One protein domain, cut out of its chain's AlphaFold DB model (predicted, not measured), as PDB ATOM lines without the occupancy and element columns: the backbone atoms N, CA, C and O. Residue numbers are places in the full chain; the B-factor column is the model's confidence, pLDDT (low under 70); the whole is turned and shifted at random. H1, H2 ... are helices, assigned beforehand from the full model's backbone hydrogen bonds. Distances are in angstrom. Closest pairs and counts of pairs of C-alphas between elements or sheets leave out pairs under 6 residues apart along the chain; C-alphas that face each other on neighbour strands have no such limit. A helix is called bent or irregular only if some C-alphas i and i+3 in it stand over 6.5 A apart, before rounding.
ATOM      1  N   GLY A  34      43.453  39.058 -11.999       77.00
ATOM      2  CA  GLY A  34      42.930  38.023 -11.095       77.00
ATOM      3  C   GLY A  34      42.521  38.456  -9.723       77.00
ATOM      4  O   GLY A  34      42.148  37.602  -8.925       77.00
ATOM      5  N   LEU A  35      42.547  39.750  -9.429       82.94
ATOM      6  CA  LEU A  35      42.006  40.238  -8.170       82.94
ATOM      7  C   LEU A  35      40.545  39.786  -7.996       82.94
ATOM      8  O   LEU A  35      40.163  39.328  -6.922       82.94
ATOM      9  N   ALA A  36      39.761  39.791  -9.080       86.94
ATOM     10  CA  ALA A  36      38.403  39.253  -9.095       86.94
ATOM     11  C   ALA A  36      38.347  37.749  -8.756       86.94
ATOM     12  O   ALA A  36      37.544  37.351  -7.913       86.94
ATOM     13  N   GLU A  37      39.206  36.923  -9.363       89.75
ATOM     14  CA  GLU A  37      39.287  35.476  -9.099       89.75
ATOM     15  C   GLU A  37      39.680  35.205  -7.635       89.75
ATOM     16  O   GLU A  37      39.014  34.439  -6.939       89.75
ATOM     17  N   ARG A  38      40.698  35.911  -7.125       90.25
ATOM     18  CA  ARG A  38      41.176  35.806  -5.736       90.25
ATOM     19  C   ARG A  38      40.115  36.233  -4.728       90.25
ATOM     20  O   ARG A  38      39.914  35.550  -3.727       90.25
ATOM     21  N   ILE A  39      39.411  37.337  -4.985       91.44
ATOM     22  CA  ILE A  39      38.301  37.794  -4.136       91.44
ATOM     23  C   ILE A  39      37.182  36.757  -4.128       91.44
ATOM     24  O   ILE A  39      36.646  36.450  -3.064       91.44
ATOM     25  N   LYS A  40      36.826  36.209  -5.295       93.31
ATOM     26  CA  LYS A  40      35.812  35.157  -5.394       93.31
ATOM     27  C   LYS A  40      36.220  33.922  -4.593       93.31
ATOM     28  O   LYS A  40      35.422  33.485  -3.770       93.31
ATOM     29  N   LEU A  41      37.445  33.413  -4.761       94.38
ATOM     30  CA  LEU A  41      37.938  32.268  -3.990       94.38
ATOM     31  C   LEU A  41      37.906  32.560  -2.486       94.38
ATOM     32  O   LEU A  41      37.310  31.798  -1.737       94.38
ATOM     33  N   LYS A  42      38.403  33.724  -2.050       94.56
ATOM     34  CA  LYS A  42      38.373  34.137  -0.637       94.56
ATOM     35  C   LYS A  42      36.955  34.194  -0.058       94.56
ATOM     36  O   LYS A  42      36.735  33.854   1.104       94.56
ATOM     37  N   ARG A  43      35.963  34.616  -0.853       95.69
ATOM     38  CA  ARG A  43      34.547  34.561  -0.449       95.69
ATOM     39  C   ARG A  43      34.079  33.116  -0.272       95.69
ATOM     40  O   ARG A  43      33.394  32.837   0.706       95.69
ATOM     41  N   LYS A  44      34.462  32.202  -1.170       96.06
ATOM     42  CA  LYS A  44      34.147  30.768  -1.047       96.06
ATOM     43  C   LYS A  44      34.840  30.131   0.161       96.06
ATOM     44  O   LYS A  44      34.194  29.394   0.892       96.06
ATOM     45  N   GLU A  45      36.101  30.458   0.428       96.00
ATOM     46  CA  GLU A  45      36.828  30.010   1.628       96.00
ATOM     47  C   GLU A  45      36.134  30.477   2.916       96.00
ATOM     48  O   GLU A  45      36.016  29.718   3.875       96.00
ATOM     49  N   LYS A  46      35.629  31.720   2.943       96.31
ATOM     50  CA  LYS A  46      34.837  32.216   4.075       96.31
ATOM     51  C   LYS A  46      33.549  31.406   4.257       96.31
ATOM     52  O   LYS A  46      33.237  31.043   5.386       96.31
ATOM     53  N   LEU A  47      32.837  31.096   3.171       96.12
ATOM     54  CA  LEU A  47      31.634  30.258   3.230       96.12
ATOM     55  C   LEU A  47      31.938  28.858   3.775       96.12
ATOM     56  O   LEU A  47      31.157  28.349   4.570       96.12
ATOM     57  N   ILE A  48      33.082  28.264   3.422       97.00
ATOM     58  CA  ILE A  48      33.504  26.977   3.993       97.00
ATOM     59  C   ILE A  48      33.663  27.065   5.512       97.00
ATOM     60  O   ILE A  48      33.165  26.196   6.216       97.00
ATOM     61  N   LYS A  49      34.285  28.128   6.034       97.06
ATOM     62  CA  LYS A  49      34.410  28.312   7.490       97.06
ATOM     63  C   LYS A  49      33.050  28.416   8.179       97.06
ATOM     64  O   LYS A  49      32.881  27.922   9.286       97.06
ATOM     65  N   GLU A  50      32.071  29.048   7.533       96.69
ATOM     66  CA  GLU A  50      30.693  29.075   8.039       96.69
ATOM     67  C   GLU A  50      30.064  27.676   8.027       96.69
ATOM     68  O   GLU A  50      29.369  27.311   8.972       96.69
ATOM     69  N   VAL A  51      30.327  26.878   6.986       97.06
ATOM     70  CA  VAL A  51      29.889  25.478   6.919       97.06
ATOM     71  C   VAL A  51      30.511  24.644   8.037       97.06
ATOM     72  O   VAL A  51      29.782  23.894   8.682       97.06
ATOM     73  N   ASP A  52      31.799  24.822   8.326       97.81
ATOM     74  CA  ASP A  52      32.488  24.119   9.414       97.81
ATOM     75  C   ASP A  52      31.790  24.371  10.765       97.81
ATOM     76  O   ASP A  52      31.471  23.422  11.481       97.81
ATOM     77  N   ILE A  53      31.392  25.620  11.049       97.88
ATOM     78  CA  ILE A  53      30.614  25.970  12.254       97.88
ATOM     79  C   ILE A  53      29.264  25.229  12.297       97.88
ATOM     80  O   ILE A  53      28.830  24.780  13.360       97.88
ATOM     81  N   PHE A  54      28.564  25.093  11.165       97.44
ATOM     82  CA  PHE A  54      27.306  24.339  11.115       97.44
ATOM     83  C   PHE A  54      27.520  22.834  11.327       97.44
ATOM     84  O   PHE A  54      26.714  22.205  12.016       97.44
ATOM     85  N   ILE A  55      28.607  22.264  10.793       96.50
ATOM     86  CA  ILE A  55      28.983  20.855  10.996       96.50
ATOM     87  C   ILE A  55      29.313  20.583  12.469       96.50
ATOM     88  O   ILE A  55      28.894  19.552  13.006       96.50
ATOM     89  N   GLU A  56      30.047  21.485  13.124       96.88
ATOM     90  CA  GLU A  56      30.394  21.400  14.549       96.88
ATOM     91  C   GLU A  56      29.151  21.457  15.441       96.88
ATOM     92  O   GLU A  56      29.020  20.671  16.374       96.88
ATOM     93  N   ARG A  57      28.189  22.325  15.105       97.12
ATOM     94  CA  ARG A  57      26.912  22.464  15.828       97.12
ATOM     95  C   ARG A  57      25.887  21.368  15.517       97.12
ATOM     96  O   ARG A  57      24.778  21.422  16.036       97.12
ATOM     97  N   GLY A  58      26.215  20.418  14.641       94.94
ATOM     98  CA  GLY A  58      25.299  19.351  14.228       94.94
ATOM     99  C   GLY A  58      24.142  19.811  13.331       94.94
ATOM    100  O   GLY A  58      23.227  19.037  13.072       94.94
ATOM    101  N   ILE A  59      24.177  21.041  12.808       95.56
ATOM    102  CA  ILE A  59      23.139  21.593  11.921       95.56
ATOM    103  C   ILE A  59      23.442  21.162  10.478       95.56
ATOM    104  O   ILE A  59      23.809  21.966   9.615       95.56
ATOM    105  N   LEU A  60      23.346  19.853  10.233       92.56
ATOM    106  CA  LEU A  60      23.863  19.228   9.015       92.56
ATOM    107  C   LEU A  60      23.111  19.656   7.747       92.56
ATOM    108  O   LEU A  60      23.759  19.846   6.725       92.56
ATOM    109  N   ASP A  61      21.790  19.871   7.789       89.81
ATOM    110  CA  ASP A  61      21.024  20.308   6.603       89.81
ATOM    111  C   ASP A  61      21.472  21.689   6.103       89.81
ATOM    112  O   ASP A  61      21.671  21.907   4.905       89.81
ATOM    113  N   THR A  62      21.700  22.620   7.033       92.56
ATOM    114  CA  THR A  62      22.171  23.974   6.712       92.56
ATOM    115  C   THR A  62      23.608  23.958   6.205       92.56
ATOM    116  O   THR A  62      23.908  24.622   5.207       92.56
ATOM    117  N   ALA A  63      24.490  23.193   6.864       93.50
ATOM    118  CA  ALA A  63      25.864  22.976   6.409       93.50
ATOM    119  C   ALA A  63      25.875  22.489   4.956       93.50
ATOM    120  O   ALA A  63      26.534  23.064   4.089       93.50
ATOM    121  N   PHE A  64      25.068  21.470   4.693       88.06
ATOM    122  CA  PHE A  64      24.989  20.790   3.418       88.06
ATOM    123  C   PHE A  64      24.446  21.675   2.291       88.06
ATOM    124  O   PHE A  64      25.082  21.795   1.243       88.06
ATOM    125  N   SER A  65      23.336  22.379   2.528       88.75
ATOM    126  CA  SER A  65      22.752  23.327   1.567       88.75
ATOM    127  C   SER A  65      23.753  24.415   1.143       88.75
ATOM    128  O   SER A  65      23.875  24.753  -0.038       88.75
ATOM    129  N   ARG A  66      24.555  24.920   2.090       93.94
ATOM    130  CA  ARG A  66      25.583  25.936   1.813       93.94
ATOM    131  C   ARG A  66      26.806  25.377   1.093       93.94
ATOM    132  O   ARG A  66      27.401  26.084   0.273       93.94
ATOM    133  N   LEU A  67      27.175  24.127   1.356       94.25
ATOM    134  CA  LEU A  67      28.387  23.508   0.824       94.25
ATOM    135  C   LEU A  67      28.384  23.426  -0.713       94.25
ATOM    136  O   LEU A  67      29.407  23.706  -1.337       94.25
ATOM    137  N   ARG A  68      27.228  23.169  -1.348       89.88
ATOM    138  CA  ARG A  68      27.094  23.166  -2.822       89.88
ATOM    139  C   ARG A  68      27.552  24.486  -3.447       89.88
ATOM    140  O   ARG A  68      28.200  24.500  -4.490       89.88
ATOM    141  N   SER A  69      27.264  25.604  -2.783       92.12
ATOM    142  CA  SER A  69      27.657  26.931  -3.259       92.12
ATOM    143  C   SER A  69      29.153  27.225  -3.093       92.12
ATOM    144  O   SER A  69      29.629  28.217  -3.643       92.12
ATOM    145  N   CYS A  70      29.911  26.399  -2.363       95.06
ATOM    146  CA  CYS A  70      31.330  26.632  -2.094       95.06
ATOM    147  C   CYS A  70      32.239  26.250  -3.271       95.06
ATOM    148  O   CYS A  70      33.364  26.753  -3.346       95.06
ATOM    149  N   PHE A  71      31.767  25.419  -4.205       92.81
ATOM    150  CA  PHE A  71      32.548  25.035  -5.377       92.81
ATOM    151  C   PHE A  71      32.868  26.244  -6.266       92.81
ATOM    152  O   PHE A  71      32.052  27.143  -6.490       92.81
ATOM    153  N   PHE A  72      34.103  26.259  -6.762       89.62
ATOM    154  CA  PHE A  72      34.618  27.271  -7.678       89.62
ATOM    155  C   PHE A  72      34.724  26.678  -9.089       89.62
ATOM    156  O   PHE A  72      35.622  25.886  -9.349       89.62
ATOM    157  N   PHE A  73      33.810  27.038  -9.990       86.69
ATOM    158  CA  PHE A  73      33.807  26.523 -11.369       86.69
ATOM    159  C   PHE A  73      34.333  27.522 -12.402       86.69
ATOM    160  O   PHE A  73      34.483  27.163 -13.569       86.69
ATOM    161  N   ASP A  74      34.652  28.747 -11.991       87.25
ATOM    162  CA  ASP A  74      35.154  29.770 -12.902       87.25
ATOM    163  C   ASP A  74      36.502  29.360 -13.523       87.25
ATOM    164  O   ASP A  74      37.312  28.657 -12.916       87.25
ATOM    165  N   LEU A  75      36.747  29.821 -14.752       86.00
ATOM    166  CA  LEU A  75      38.030  29.630 -15.423       86.00
ATOM    167  C   LEU A  75      39.122  30.431 -14.706       86.00
ATOM    168  O   LEU A  75      38.977  31.635 -14.514       86.00
ATOM    169  N   VAL A  76      40.229  29.767 -14.381       86.00
ATOM    170  CA  VAL A  76      41.449  30.407 -13.875       86.00
ATOM    171  C   VAL A  76      42.318  30.837 -15.052       86.00
ATOM    172  O   VAL A  76      42.600  30.033 -15.942       86.00
ATOM    173  N   THR A  77      42.757  32.097 -15.066       81.19
ATOM    174  CA  THR A  77      43.432  32.668 -16.244       81.19
ATOM    175  C   THR A  77      44.911  33.015 -16.057       81.19
ATOM    176  O   THR A  77      45.540  33.475 -17.009       81.19
ATOM    177  N   LEU A  78      45.488  32.818 -14.865       73.19
ATOM    178  CA  LEU A  78      46.643  33.639 -14.463       73.19
ATOM    179  C   LEU A  78      47.879  32.900 -14.002       73.19
ATOM    180  O   LEU A  78      48.972  33.199 -14.472       73.19
ATOM    181  N   ASP A  79      47.722  32.007 -13.034       85.38
ATOM    182  CA  ASP A  79      48.840  31.500 -12.251       85.38
ATOM    183  C   ASP A  79      48.617  30.011 -11.971       85.38
ATOM    184  O   ASP A  79      47.575  29.666 -11.398       85.38
ATOM    185  N   PRO A  80      49.570  29.131 -12.331       89.38
ATOM    186  CA  PRO A  80      49.494  27.716 -11.987       89.38
ATOM    187  C   PRO A  80      49.309  27.490 -10.483       89.38
ATOM    188  O   PRO A  80      48.565  26.600 -10.082       89.38
ATOM    189  N   ASN A  81      49.888  28.343  -9.632       91.06
ATOM    190  CA  ASN A  81      49.714  28.225  -8.183       91.06
ATOM    191  C   ASN A  81      48.280  28.543  -7.741       91.06
ATOM    192  O   ASN A  81      47.818  28.038  -6.720       91.06
ATOM    193  N   PHE A  82      47.564  29.398  -8.475       92.31
ATOM    194  CA  PHE A  82      46.159  29.670  -8.182       92.31
ATOM    195  C   PHE A  82      45.270  28.483  -8.565       92.31
ATOM    196  O   PHE A  82      44.324  28.190  -7.839       92.31
ATOM    197  N   ILE A  83      45.615  27.758  -9.633       94.75
ATOM    198  CA  ILE A  83      44.953  26.500 -10.009       94.75
ATOM    199  C   ILE A  83      45.076  25.478  -8.868       94.75
ATOM    200  O   ILE A  83      44.065  24.927  -8.440       94.75
ATOM    201  N   GLU A  84      46.274  25.309  -8.298       95.25
ATOM    202  CA  GLU A  84      46.481  24.424  -7.140       95.25
ATOM    203  C   GLU A  84      45.673  24.849  -5.913       95.25
ATOM    204  O   GLU A  84      45.087  24.017  -5.225       95.25
ATOM    205  N   LYS A  85      45.587  26.156  -5.641       95.19
ATOM    206  CA  LYS A  85      44.748  26.666  -4.546       95.19
ATOM    207  C   LYS A  85      43.275  26.331  -4.751       95.19
ATOM    208  O   LYS A  85      42.611  25.942  -3.794       95.19
ATOM    209  N   VAL A  86      42.773  26.457  -5.979       95.88
ATOM    210  CA  VAL A  86      41.400  26.069  -6.326       95.88
ATOM    211  C   VAL A  86      41.202  24.562  -6.147       95.88
ATOM    212  O   VAL A  86      40.207  24.164  -5.546       95.88
ATOM    213  N   ASN A  87      42.158  23.736  -6.581       96.56
ATOM    214  CA  ASN A  87      42.101  22.285  -6.403       96.56
ATOM    215  C   ASN A  87      42.079  21.887  -4.916       96.56
ATOM    216  O   ASN A  87      41.189  21.164  -4.478       96.56
ATOM    217  N   ASN A  88      42.988  22.439  -4.109       97.12
ATOM    218  CA  ASN A  88      43.022  22.209  -2.662       97.12
ATOM    219  C   ASN A  88      41.723  22.653  -1.977       97.12
ATOM    220  O   ASN A  88      41.227  21.978  -1.076       97.12
ATOM    221  N   HIS A  89      41.141  23.770  -2.420       97.25
ATOM    222  CA  HIS A  89      39.832  24.227  -1.957       97.25
ATOM    223  C   HIS A  89      38.727  23.219  -2.301       97.25
ATOM    224  O   HIS A  89      37.922  22.887  -1.433       97.25
ATOM    225  N   HIS A  90      38.703  22.676  -3.523       97.38
ATOM    226  CA  HIS A  90      37.747  21.631  -3.911       97.38
ATOM    227  C   HIS A  90      37.920  20.339  -3.106       97.38
ATOM    228  O   HIS A  90      36.921  19.807  -2.625       97.38
ATOM    229  N   MET A  91      39.153  19.877  -2.886       97.69
ATOM    230  CA  MET A  91      39.434  18.712  -2.033       97.69
ATOM    231  C   MET A  91      38.998  18.952  -0.585       97.69
ATOM    232  O   MET A  91      38.410  18.080   0.055       97.69
ATOM    233  N   GLY A  92      39.192  20.175  -0.085       97.62
ATOM    234  CA  GLY A  92      38.673  20.596   1.211       97.62
ATOM    235  C   GLY A  92      37.147  20.500   1.295       97.62
ATOM    236  O   GLY A  92      36.624  20.057   2.318       97.62
ATOM    237  N   ILE A  93      36.425  20.882   0.237       97.31
ATOM    238  CA  ILE A  93      34.966  20.717   0.168       97.31
ATOM    239  C   ILE A  93      34.595  19.234   0.163       97.31
ATOM    240  O   ILE A  93      33.717  18.835   0.923       97.31
ATOM    241  N   LEU A  94      35.269  18.425  -0.655       97.12
ATOM    242  CA  LEU A  94      34.992  16.996  -0.792       97.12
ATOM    243  C   LEU A  94      35.150  16.254   0.541       97.12
ATOM    244  O   LEU A  94      34.255  15.520   0.949       97.12
ATOM    245  N   SER A  95      36.227  16.541   1.275       97.56
ATOM    246  CA  SER A  95      36.449  16.017   2.628       97.56
ATOM    247  C   SER A  95      35.280  16.337   3.572       97.56
ATOM    248  O   SER A  95      34.826  15.472   4.317       97.56
ATOM    249  N   ARG A  96      34.710  17.546   3.496       97.38
ATOM    250  CA  ARG A  96      33.547  17.938   4.314       97.38
ATOM    251  C   ARG A  96      32.259  17.237   3.889       97.38
ATOM    252  O   ARG A  96      31.446  16.927   4.754       97.38
ATOM    253  N   ILE A  97      32.077  16.957   2.593       96.19
ATOM    254  CA  ILE A  97      30.963  16.120   2.109       96.19
ATOM    255  C   ILE A  97      31.044  14.737   2.766       96.19
ATOM    256  O   ILE A  97      30.039  14.262   3.292       96.19
ATOM    257  N   VAL A  98      32.235  14.128   2.793       96.50
ATOM    258  CA  VAL A  98      32.460  12.819   3.429       96.50
ATOM    259  C   VAL A  98      32.143  12.874   4.922       96.50
ATOM    260  O   VAL A  98      31.353  12.063   5.392       96.50
ATOM    261  N   VAL A  99      32.640  13.881   5.649       96.44
ATOM    262  CA  VAL A  99      32.331  14.057   7.082       96.44
ATOM    263  C   VAL A  99      30.822  14.182   7.333       96.44
ATOM    264  O   VAL A  99      30.298  13.598   8.282       96.44
ATOM    265  N   ILE A 100      30.092  14.935   6.502       95.31
ATOM    266  CA  ILE A 100      28.628  15.053   6.624       95.31
ATOM    267  C   ILE A 100      27.949  13.704   6.358       95.31
ATOM    268  O   ILE A 100      27.023  13.344   7.087       95.31
ATOM    269  N   ALA A 101      28.395  12.960   5.343       95.06
ATOM    270  CA  ALA A 101      27.855  11.644   5.020       95.06
ATOM    271  C   ALA A 101      28.096  10.635   6.153       95.06
ATOM    272  O   ALA A 101      27.154   9.971   6.581       95.06
ATOM    273  N   GLU A 102      29.305  10.596   6.719       94.69
ATOM    274  CA  GLU A 102      29.649   9.761   7.876       94.69
ATOM    275  C   GLU A 102      28.773  10.081   9.092       94.69
ATOM    276  O   GLU A 102      28.191   9.174   9.686       94.69
ATOM    277  N   LYS A 103      28.584  11.369   9.415       94.25
ATOM    278  CA  LYS A 103      27.685  11.797  10.504       94.25
ATOM    279  C   LYS A 103      26.223  11.391  10.283       94.25
ATOM    280  O   LYS A 103      25.463  11.350  11.246       94.25
ATOM    281  N   ARG A 104      25.822  11.105   9.041       92.56
ATOM    282  CA  ARG A 104      24.489  10.592   8.682       92.56
ATOM    283  C   ARG A 104      24.454   9.083   8.443       92.56
ATOM    284  O   ARG A 104      23.427   8.584   7.993       92.56
ATOM    285  N   ALA A 105      25.548   8.368   8.714       93.50
ATOM    286  CA  ALA A 105      25.703   6.947   8.402       93.50
ATOM    287  C   ALA A 105      25.421   6.616   6.918       93.50
ATOM    288  O   ALA A 105      24.867   5.569   6.585       93.50
ATOM    289  N   LYS A 106      25.801   7.525   6.013       92.69
ATOM    290  CA  LYS A 106      25.628   7.398   4.564       92.69
ATOM    291  C   LYS A 106      26.939   7.060   3.878       92.69
ATOM    292  O   LYS A 106      27.981   7.632   4.187       92.69
ATOM    293  N   ARG A 107      26.866   6.177   2.883       92.69
ATOM    294  CA  ARG A 107      27.974   5.888   1.971       92.69
ATOM    295  C   ARG A 107      27.736   6.609   0.651       92.69
ATOM    296  O   ARG A 107      26.663   6.477   0.080       92.69
ATOM    297  N   LEU A 108      28.749   7.325   0.175       94.19
ATOM    298  CA  LEU A 108      28.723   8.012  -1.114       94.19
ATOM    299  C   LEU A 108      29.273   7.087  -2.187       94.19
ATOM    300  O   LEU A 108      30.452   6.726  -2.151       94.19
ATOM    301  N   SER A 109      28.418   6.677  -3.118       94.31
ATOM    302  CA  SER A 109      28.786   5.684  -4.132       94.31
ATOM    303  C   SER A 109      29.758   6.238  -5.183       94.31
ATOM    304  O   SER A 109      30.591   5.503  -5.712       94.31
ATOM    305  N   ASN A 110      29.694   7.543  -5.443       96.12
ATOM    306  CA  ASN A 110      30.386   8.214  -6.542       96.12
ATOM    307  C   ASN A 110      31.502   9.179  -6.096       96.12
ATOM    308  O   ASN A 110      31.947  10.012  -6.886       96.12
ATOM    309  N   ILE A 111      31.984   9.070  -4.852       96.50
ATOM    310  CA  ILE A 111      32.999   9.987  -4.308       96.50
ATOM    311  C   ILE A 111      34.300   9.988  -5.124       96.50
ATOM    312  O   ILE A 111      34.812  11.057  -5.450       96.50
ATOM    313  N   ALA A 112      34.771   8.807  -5.534       97.19
ATOM    314  CA  ALA A 112      35.973   8.655  -6.353       97.19
ATOM    315  C   ALA A 112      35.809   9.314  -7.732       97.19
ATOM    316  O   ALA A 112      36.712   9.981  -8.218       97.19
ATOM    317  N   ILE A 113      34.612   9.215  -8.325       97.81
ATOM    318  CA  ILE A 113      34.305   9.846  -9.616       97.81
ATOM    319  C   ILE A 113      34.375  11.374  -9.492       97.81
ATOM    320  O   ILE A 113      34.887  12.049 -10.383       97.81
ATOM    321  N   ILE A 114      33.864  11.939  -8.393       97.50
ATOM    322  CA  ILE A 114      33.931  13.384  -8.142       97.50
ATOM    323  C   ILE A 114      35.389  13.831  -7.982       97.50
ATOM    324  O   ILE A 114      35.772  14.842  -8.568       97.50
ATOM    325  N   GLU A 115      36.194  13.088  -7.223       97.81
ATOM    326  CA  GLU A 115      37.622  13.363  -7.044       97.81
ATOM    327  C   GLU A 115      38.373  13.367  -8.384       97.81
ATOM    328  O   GLU A 115      38.995  14.374  -8.733       97.81
ATOM    329  N   ASP A 116      38.218  12.312  -9.185       98.25
ATOM    330  CA  ASP A 116      38.836  12.190 -10.510       98.25
ATOM    331  C   ASP A 116      38.433  13.342 -11.440       98.25
ATOM    332  O   ASP A 116      39.260  13.920 -12.153       98.25
ATOM    333  N   LEU A 117      37.154  13.729 -11.423       97.81
ATOM    334  CA  LEU A 117      36.662  14.845 -12.225       97.81
ATOM    335  C   LEU A 117      37.264  16.189 -11.789       97.81
ATOM    336  O   LEU A 117      37.522  17.037 -12.651       97.81
ATOM    337  N   LEU A 118      37.489  16.405 -10.490       97.12
ATOM    338  CA  LEU A 118      38.140  17.609  -9.963       97.12
ATOM    339  C   LEU A 118      39.629  17.648 -10.338       97.12
ATOM    340  O   LEU A 118      40.108  18.684 -10.809       97.12
ATOM    341  N   LEU A 119      40.331  16.519 -10.226       97.25
ATOM    342  CA  LEU A 119      41.729  16.389 -10.648       97.25
ATOM    343  C   LEU A 119      41.876  16.636 -12.154       97.25
ATOM    344  O   LEU A 119      42.663  17.486 -12.573       97.25
ATOM    345  N   SER A 120      41.033  16.000 -12.971       97.62
ATOM    346  CA  SER A 120      41.007  16.224 -14.419       97.62
ATOM    347  C   SER A 120      40.722  17.691 -14.761       97.62
ATOM    348  O   SER A 120      41.331  18.265 -15.671       97.62
ATOM    349  N   ARG A 121      39.837  18.357 -14.005       96.50
ATOM    350  CA  ARG A 121      39.588  19.796 -14.162       96.50
ATOM    351  C   ARG A 121      40.849  20.619 -13.911       96.50
ATOM    352  O   ARG A 121      41.138  21.522 -14.699       96.50
ATOM    353  N   CYS A 122      41.582  20.319 -12.841       96.00
ATOM    354  CA  CYS A 122      42.853  20.961 -12.508       96.00
ATOM    355  C   CYS A 122      43.856  20.843 -13.669       96.00
ATOM    356  O   CYS A 122      44.380  21.852 -14.151       96.00
ATOM    357  N   GLU A 123      44.032  19.635 -14.206       96.62
ATOM    358  CA  GLU A 123      44.922  19.363 -15.341       96.62
ATOM    359  C   GLU A 123      44.518  20.121 -16.612       96.62
ATOM    360  O   GLU A 123      45.370  20.689 -17.306       96.62
ATOM    361  N   MET A 124      43.219  20.187 -16.916       96.38
ATOM    362  CA  MET A 124      42.709  20.938 -18.065       96.38
ATOM    363  C   MET A 124      42.920  22.447 -17.910       96.38
ATOM    364  O   MET A 124      43.298  23.116 -18.876       96.38
ATOM    365  N   MET A 125      42.726  22.996 -16.705       95.31
ATOM    366  CA  MET A 125      43.029  24.403 -16.422       95.31
ATOM    367  C   MET A 125      44.523  24.695 -16.594       95.31
ATOM    368  O   MET A 125      44.878  25.704 -17.208       95.31
ATOM    369  N   ARG A 126      45.401  23.797 -16.125       95.50
ATOM    370  CA  ARG A 126      46.854  23.934 -16.291       95.50
ATOM    371  C   ARG A 126      47.251  23.877 -17.767       95.50
ATOM    372  O   ARG A 126      47.902  24.797 -18.255       95.50
ATOM    373  N   SER A 127      46.746  22.888 -18.504       94.94
ATOM    374  CA  SER A 127      46.977  22.733 -19.949       94.94
ATOM    375  C   SER A 127      46.537  23.968 -20.743       94.94
ATOM    376  O   SER A 127      47.223  24.413 -21.666       94.94
ATOM    377  N   ARG A 128      45.395  24.564 -20.373       94.19
ATOM    378  CA  ARG A 128      44.905  25.818 -20.965       94.19
ATOM    379  C   ARG A 128      45.877  26.970 -20.717       94.19
ATOM    380  O   ARG A 128      46.184  27.722 -21.644       94.19
ATOM    381  N   LEU A 129      46.340  27.124 -19.477       92.56
ATOM    382  CA  LEU A 129      47.254  28.194 -19.085       92.56
ATOM    383  C   LEU A 129      48.619  28.049 -19.772       92.56
ATOM    384  O   LEU A 129      49.171  29.029 -20.269       92.56
ATOM    385  N   GLU A 130      49.136  26.828 -19.879       92.44
ATOM    386  CA  GLU A 130      50.369  26.519 -20.606       92.44
ATOM    387  C   GLU A 130      50.246  26.829 -22.102       92.44
ATOM    388  O   GLU A 130      51.119  27.485 -22.673       92.44
ATOM    389  N   ALA A 131      49.138  26.438 -22.741       91.62
ATOM    390  CA  ALA A 131      48.880  26.768 -24.143       91.62
ATOM    391  C   ALA A 131      48.810  28.291 -24.362       91.62
ATOM    392  O   ALA A 131      49.378  28.824 -25.321       91.62
ATOM    393  N   PHE A 132      48.161  29.010 -23.444       90.50
ATOM    394  CA  PHE A 132      48.037  30.462 -23.508       90.50
ATOM    395  C   PHE A 132      49.379  31.184 -23.301       90.50
ATOM    396  O   PHE A 132      49.731  32.074 -24.081       90.50
ATOM    397  N   THR A 133      50.156  30.791 -22.290       88.94
ATOM    398  CA  THR A 133      51.474  31.384 -21.999       88.94
ATOM    399  C   THR A 133      52.495  31.064 -23.088       88.94
ATOM    400  O   THR A 133      53.224  31.961 -23.517       88.94
ATOM    401  N   SER A 134      52.492  29.838 -23.621       87.88
ATOM    402  CA  SER A 134      53.327  29.441 -24.762       87.88
ATOM    403  C   SER A 134      53.079  30.342 -25.971       87.88
ATOM    404  O   SER A 134      54.027  30.876 -26.549       87.88
ATOM    405  N   ARG A 135      51.808  30.621 -26.295       85.94
ATOM    406  CA  ARG A 135      51.445  31.567 -27.361       85.94
ATOM    407  C   ARG A 135      51.975  32.974 -27.087       85.94
ATOM    408  O   ARG A 135      52.555  33.586 -27.981       85.94
ATOM    409  N   GLN A 136      51.800  33.499 -25.874       85.88
ATOM    410  CA  GLN A 136      52.311  34.832 -25.536       85.88
ATOM    411  C   GLN A 136      53.836  34.918 -25.664       85.88
ATOM    412  O   GLN A 136      54.357  35.909 -26.170       85.88
ATOM    413  N   ASN A 137      54.551  33.878 -25.238       85.62
ATOM    414  CA  ASN A 137      56.006  33.821 -25.336       85.62
ATOM    415  C   ASN A 137      56.481  33.738 -26.792       85.62
ATOM    416  O   ASN A 137      57.457  34.397 -27.145       85.62
ATOM    417  N   LEU A 138      55.774  32.991 -27.647       83.62
ATOM    418  CA  LEU A 138      56.053  32.938 -29.085       83.62
ATOM    419  C   LEU A 138      55.858  34.298 -29.761       83.62
ATOM    420  O   LEU A 138      56.701  34.701 -30.559       83.62
ATOM    421  N   LEU A 139      54.789  35.021 -29.413       82.94
ATOM    422  CA  LEU A 139      54.519  36.358 -29.951       82.94
ATOM    423  C   LEU A 139      55.562  37.390 -29.505       82.94
ATOM    424  O   LEU A 139      55.926  38.257 -30.288       82.94
ATOM    425  N   LYS A 140      56.069  37.294 -28.270       85.31
ATOM    426  CA  LYS A 140      57.090  38.219 -27.749       85.31
ATOM    427  C   LYS A 140      58.481  38.005 -28.349       85.31
ATOM    428  O   LYS A 140      59.245  38.957 -28.430       85.31
ATOM    429  N   LYS A 141      58.839  36.766 -28.704       83.75
ATOM    430  CA  LYS A 141      60.202  36.402 -29.139       83.75
ATOM    431  C   LYS A 141      60.441  36.524 -30.644       83.75
ATOM    432  O   LYS A 141      61.584  36.396 -31.072       83.75
ATOM    433  N   ARG A 142      59.399  36.695 -31.460       78.81
ATOM    434  CA  ARG A 142      59.533  36.685 -32.921       78.81
ATOM    435  C   ARG A 142      59.525  38.091 -33.506       78.81
ATOM    436  O   ARG A 142      58.577  38.838 -33.317       78.81
ATOM    437  N   GLU A 143      60.543  38.379 -34.312       80.94
ATOM    438  CA  GLU A 143      60.593  39.566 -35.177       80.94
ATOM    439  C   GLU A 143      59.665  39.434 -36.397       80.94
ATOM    440  O   GLU A 143      59.197  40.429 -36.942       80.94
ATOM    441  N   LYS A 144      59.380  38.196 -36.828       85.94
ATOM    442  CA  LYS A 144      58.515  37.896 -37.978       85.94
ATOM    443  C   LYS A 144      57.103  37.502 -37.527       85.94
ATOM    444  O   LYS A 144      56.974  36.790 -36.525       85.94
ATOM    445  N   PRO A 145      56.053  37.880 -38.281       84.12
ATOM    446  CA  PRO A 145      54.684  37.505 -37.953       84.12
ATOM    447  C   PRO A 145      54.525  35.979 -37.905       84.12
ATOM    448  O   PRO A 145      55.132  35.234 -38.679       84.12
ATOM    449  N   VAL A 146      53.725  35.502 -36.951       84.81
ATOM    450  CA  VAL A 146      53.372  34.081 -36.843       84.81
ATOM    451  C   VAL A 146      52.462  33.722 -38.026       84.81
ATOM    452  O   VAL A 146      51.512  34.464 -38.268       84.81
ATOM    453  N   PRO A 147      52.716  32.613 -38.750       89.06
ATOM    454  CA  PRO A 147      51.838  32.177 -39.833       89.06
ATOM    455  C   PRO A 147      50.389  32.005 -39.362       89.06
ATOM    456  O   PRO A 147      50.154  31.475 -38.275       89.06
ATOM    457  N   GLU A 148      49.419  32.404 -40.189       90.00
ATOM    458  CA  GLU A 148      47.991  32.378 -39.833       90.00
ATOM    459  C   GLU A 148      47.495  30.979 -39.457       90.00
ATOM    460  O   GLU A 148      46.768  30.825 -38.474       90.00
ATOM    461  N   TRP A 149      47.950  29.944 -40.173       91.31
ATOM    462  CA  TRP A 149      47.579  28.554 -39.892       91.31
ATOM    463  C   TRP A 149      47.950  28.133 -38.463       91.31
ATOM    464  O   TRP A 149      47.160  27.475 -37.788       91.31
ATOM    465  N   ALA A 150      49.107  28.577 -37.960       88.00
ATOM    466  CA  ALA A 150      49.557  28.252 -36.612       88.00
ATOM    467  C   ALA A 150      48.687  28.966 -35.572       88.00
ATOM    468  O   ALA A 150      48.309  28.377 -34.562       88.00
ATOM    469  N   VAL A 151      48.318  30.228 -35.825       88.31
ATOM    470  CA  VAL A 151      47.387  30.972 -34.961       88.31
ATOM    471  C   VAL A 151      46.035  30.261 -34.887       88.31
ATOM    472  O   VAL A 151      45.505  30.102 -33.786       88.31
ATOM    473  N   GLY A 152      45.513  29.796 -36.025       90.19
ATOM    474  CA  GLY A 152      44.271  29.025 -36.096       90.19
ATOM    475  C   GLY A 152      44.331  27.734 -35.280       90.19
ATOM    476  O   GLY A 152      43.432  27.464 -34.486       90.19
ATOM    477  N   GLU A 153      45.423  26.975 -35.394       90.81
ATOM    478  CA  GLU A 153      45.619  25.739 -34.633       90.81
ATOM    479  C   GLU A 153      45.653  25.980 -33.114       90.81
ATOM    480  O   GLU A 153      45.008  25.254 -32.353       90.81
ATOM    481  N   TYR A 154      46.329  27.042 -32.657       89.88
ATOM    482  CA  TYR A 154      46.339  27.415 -31.239       89.88
ATOM    483  C   TYR A 154      44.953  27.797 -30.720       89.88
ATOM    484  O   TYR A 154      44.583  27.402 -29.613       89.88
ATOM    485  N   LEU A 155      44.197  28.584 -31.490       91.31
ATOM    486  CA  LEU A 155      42.845  28.989 -31.108       91.31
ATOM    487  C   LEU A 155      41.918  27.776 -31.022       91.31
ATOM    488  O   LEU A 155      41.214  27.636 -30.025       91.31
ATOM    489  N   ARG A 156      42.006  26.863 -31.995       94.44
ATOM    490  CA  ARG A 156      41.272  25.596 -31.991       94.44
ATOM    491  C   ARG A 156      41.578  24.776 -30.738       94.44
ATOM    492  O   ARG A 156      40.659  24.373 -30.040       94.44
ATOM    493  N   LYS A 157      42.857  24.620 -30.377       93.81
ATOM    494  CA  LYS A 157      43.262  23.901 -29.155       93.81
ATOM    495  C   LYS A 157      42.724  24.555 -27.874       93.81
ATOM    496  O   LYS A 157      42.318  23.860 -26.946       93.81
ATOM    497  N   LEU A 158      42.730  25.888 -27.789       92.31
ATOM    498  CA  LEU A 158      42.180  26.605 -26.630       92.31
ATOM    499  C   LEU A 158      40.662  26.436 -26.502       92.31
ATOM    500  O   LEU A 158      40.158  26.399 -25.374       92.31
ATOM    501  N   ASP A 159      39.957  26.347 -27.629       94.69
ATOM    502  CA  ASP A 159      38.514  26.119 -27.675       94.69
ATOM    503  C   ASP A 159      38.168  24.668 -27.318       94.69
ATOM    504  O   ASP A 159      37.364  24.437 -26.422       94.69
ATOM    505  N   GLU A 160      38.904  23.688 -27.846       96.50
ATOM    506  CA  GLU A 160      38.769  22.279 -27.448       96.50
ATOM    507  C   GLU A 160      38.941  22.087 -25.932       96.50
ATOM    508  O   GLU A 160      38.154  21.396 -25.284       96.50
ATOM    509  N   ILE A 161      39.951  22.723 -25.326       95.06
ATOM    510  CA  ILE A 161      40.147  22.651 -23.869       95.06
ATOM    511  C   ILE A 161      38.986  23.332 -23.126       95.06
ATOM    512  O   ILE A 161      38.573  22.867 -22.063       95.06
ATOM    513  N   LYS A 162      38.442  24.427 -23.667       94.06
ATOM    514  CA  LYS A 162      37.276  25.115 -23.094       94.06
ATOM    515  C   LYS A 162      36.044  24.209 -23.102       94.06
ATOM    516  O   LYS A 162      35.385  24.092 -22.072       94.06
ATOM    517  N   ASP A 163      35.773  23.536 -24.213       96.06
ATOM    518  CA  ASP A 163      34.634  22.628 -24.354       96.06
ATOM    519  C   ASP A 163      34.753  21.418 -23.430       96.06
ATOM    520  O   ASP A 163      33.779  21.008 -22.786       96.06
ATOM    521  N   ARG A 164      35.972  20.891 -23.270       97.12
ATOM    522  CA  ARG A 164      36.257  19.843 -22.284       97.12
ATOM    523  C   ARG A 164      36.011  20.319 -20.851       97.12
ATOM    524  O   ARG A 164      35.403  19.587 -20.076       97.12
ATOM    525  N   LEU A 165      36.405  21.548 -20.503       95.44
ATOM    526  CA  LEU A 165      36.137  22.140 -19.182       95.44
ATOM    527  C   LEU A 165      34.638  22.337 -18.913       95.44
ATOM    528  O   LEU A 165      34.204  22.162 -17.772       95.44
ATOM    529  N   ILE A 166      33.853  22.679 -19.938       95.69
ATOM    530  CA  ILE A 166      32.391  22.804 -19.841       95.69
ATOM    531  C   ILE A 166      31.751  21.427 -19.649       95.69
ATOM    532  O   ILE A 166      30.918  21.253 -18.764       95.69
ATOM    533  N   THR A 167      32.157  20.436 -20.446       97.06
ATOM    534  CA  THR A 167      31.668  19.055 -20.321       97.06
ATOM    535  C   THR A 167      31.982  18.489 -18.938       97.06
ATOM    536  O   THR A 167      31.087  18.004 -18.254       97.06
ATOM    537  N   ASN A 168      33.221  18.651 -18.472       97.44
ATOM    538  CA  ASN A 168      33.636  18.256 -17.129       97.44
ATOM    539  C   ASN A 168      32.842  18.970 -16.028       97.44
ATOM    540  O   ASN A 168      32.467  18.327 -15.053       97.44
ATOM    541  N   GLN A 169      32.534  20.263 -16.186       96.25
ATOM    542  CA  GLN A 169      31.683  20.977 -15.233       96.25
ATOM    543  C   GLN A 169      30.285  20.357 -15.154       96.25
ATOM    544  O   GLN A 169      29.802  20.112 -14.054       96.25
ATOM    545  N   LYS A 170      29.652  20.060 -16.296       96.50
ATOM    546  CA  LYS A 170      28.332  19.411 -16.324       96.50
ATOM    547  C   LYS A 170      28.365  18.034 -15.655       96.50
ATOM    548  O   LYS A 170      27.469  17.706 -14.882       96.50
ATOM    549  N   SER A 171      29.412  17.248 -15.913       97.12
ATOM    550  CA  SER A 171      29.621  15.957 -15.251       97.12
ATOM    551  C   SER A 171      29.789  16.117 -13.740       97.12
ATOM    552  O   SER A 171      29.133  15.403 -12.989       97.12
ATOM    553  N   LEU A 172      30.593  17.083 -13.283       96.06
ATOM    554  CA  LEU A 172      30.751  17.396 -11.860       96.06
ATOM    555  C   LEU A 172      29.431  17.806 -11.220       96.06
ATOM    556  O   LEU A 172      29.086  17.292 -10.165       96.06
ATOM    557  N   GLU A 173      28.676  18.704 -11.847       94.81
ATOM    558  CA  GLU A 173      27.381  19.155 -11.336       94.81
ATOM    559  C   GLU A 173      26.389  17.993 -11.202       94.81
ATOM    560  O   GLU A 173      25.690  17.914 -10.193       94.81
ATOM    561  N   SER A 174      26.370  17.073 -12.170       96.06
ATOM    562  CA  SER A 174      25.535  15.868 -12.131       96.06
ATOM    563  C   SER A 174      25.969  14.888 -11.036       96.06
ATOM    564  O   SER A 174      25.125  14.439 -10.263       96.06
ATOM    565  N   GLN A 175      27.266  14.587 -10.925       96.88
ATOM    566  CA  GLN A 175      27.787  13.673  -9.903       96.88
ATOM    567  C   GLN A 175      27.629  14.252  -8.496       96.88
ATOM    568  O   GLN A 175      27.217  13.553  -7.571       96.88
ATOM    569  N   LEU A 176      27.873  15.554  -8.335       94.69
ATOM    570  CA  LEU A 176      27.570  16.252  -7.097       94.69
ATOM    571  C   LEU A 176      26.077  16.133  -6.799       94.69
ATOM    572  O   LEU A 176      25.746  15.684  -5.715       94.69
ATOM    573  N   ALA A 177      25.175  16.460  -7.729       93.69
ATOM    574  CA  ALA A 177      23.733  16.351  -7.488       93.69
ATOM    575  C   ALA A 177      23.320  14.957  -6.978       93.69
ATOM    576  O   ALA A 177      22.619  14.880  -5.973       93.69
ATOM    577  N   GLN A 178      23.843  13.884  -7.579       94.75
ATOM    578  CA  GLN A 178      23.617  12.517  -7.105       94.75
ATOM    579  C   GLN A 178      24.132  12.302  -5.672       94.75
ATOM    580  O   GLN A 178      23.389  11.823  -4.817       94.75
ATOM    581  N   ALA A 179      25.377  12.697  -5.379       93.31
ATOM    582  CA  ALA A 179      25.927  12.614  -4.024       93.31
ATOM    583  C   ALA A 179      25.083  13.430  -3.032       93.31
ATOM    584  O   ALA A 179      24.883  13.029  -1.883       93.31
ATOM    585  N   PHE A 180      24.560  14.573  -3.489       91.06
ATOM    586  CA  PHE A 180      23.721  15.443  -2.688       91.06
ATOM    587  C   PHE A 180      22.370  14.770  -2.357       91.06
ATOM    588  O   PHE A 180      21.899  14.844  -1.224       91.06
ATOM    589  N   GLU A 181      21.767  14.071  -3.318       92.38
ATOM    590  CA  GLU A 181      20.523  13.314  -3.138       92.38
ATOM    591  C   GLU A 181      20.697  12.087  -2.226       92.38
ATOM    592  O   GLU A 181      19.863  11.861  -1.347       92.38
ATOM    593  N   GLU A 182      21.794  11.329  -2.363       92.38
ATOM    594  CA  GLU A 182      22.088  10.138  -1.542       92.38
ATOM    595  C   GLU A 182      22.127  10.452  -0.032       92.38
ATOM    596  O   GLU A 182      21.650   9.664   0.796       92.38
ATOM    597  N   ILE A 183      22.641  11.632   0.331       90.62
ATOM    598  CA  ILE A 183      22.731  12.110   1.720       90.62
ATOM    599  C   ILE A 183      21.355  12.503   2.284       90.62
ATOM    600  O   ILE A 183      21.119  12.366   3.488       90.62
TER     601      ILE A 183
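What this domain is: This is residues 34 to 183 of the 195 residues of an uncharacterized protein of Proteobacteria bacterium (UniProt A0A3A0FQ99). This is a long rod of helices that run nearly along one axis: a long helical hairpin, H4 and H5, with H3 packed along part of H4, and with H1 and the short H2 packed on H3. H3, H4 and H5 make an up-and-down bundle, each helix running against the one before it, and the turn of the H4 and H5 hairpin sticks out at one end with residues 139 to 145. The printed part has 150 residues, with five named helices in the order H1 H2 H3 H4 H5 and no named strand; the class is all helix. It is loose, with a radius of gyration of the C-alphas of 18.7 A, and spans 65 by 29 by 16 A.

Where its parts are: Find C-alpha 148 at (47.991, 32.378, -39.833); from there H5, the longest helix, runs through residues 148 to 183 to C-alpha 183 at (22.731, 12.110, 1.720), 52.7 A away. Before it, H4 takes residues 111 to 141 and 45.3 A. H3, residues 80 to 103, is 35.1 A long. Look for H1 at residues 35 to 56, from C-alpha 35 at (42.006, 40.238, -8.170) over 31.7 A. H2, residues 60 to 68, is neither bent nor irregular, but only just: C-alphas 65 and 68 are 6.2 A apart.

How they stand to each other: Start at H5, which touches H4 in a helical hairpin, opposite ways at a shallow tilt of 20 degrees; their closest C-alphas, those of Ile 114 and Leu 172, are 6.3 A apart. With residues 115 to 129 alone, H4 touches H3, closest at the C-alphas of Asn 87 and Cys 122, 6.3 A; this too is a hairpin, at a shallow tilt of 8 degrees. H3 is the hub, touching three helices. It touches H1, which runs the same way at 18 degrees, closest at the C-alphas of Ile 55 and Ile 100, 7.3 A. With residues 93 to 100 alone H3 touches H2, closest at the C-alphas of Leu 60 and Ile 100, 6.8 A. H1 touches H2 with residues 47 to 55 alone, closest at the C-alphas of Val 51 and Ala 63, 4.8 A. H3 and H5 are close but not clearly touching, H2 and H5 are near each other, and H1 is apart from H4 and H5. In H1, H3, H4 and H5 every O i to N i+4 pair is within hydrogen-bond range; in H2 4 of 5 are.

The domain as a whole: The two C-alphas farthest apart, those of Ala 105 and Lys 144, are 64.7 A apart. The printed part has no cut. The link from H2 to H3, 11 residues, is long. Mean pLDDT of the printed part is 92.9, and no printed residue is under 70.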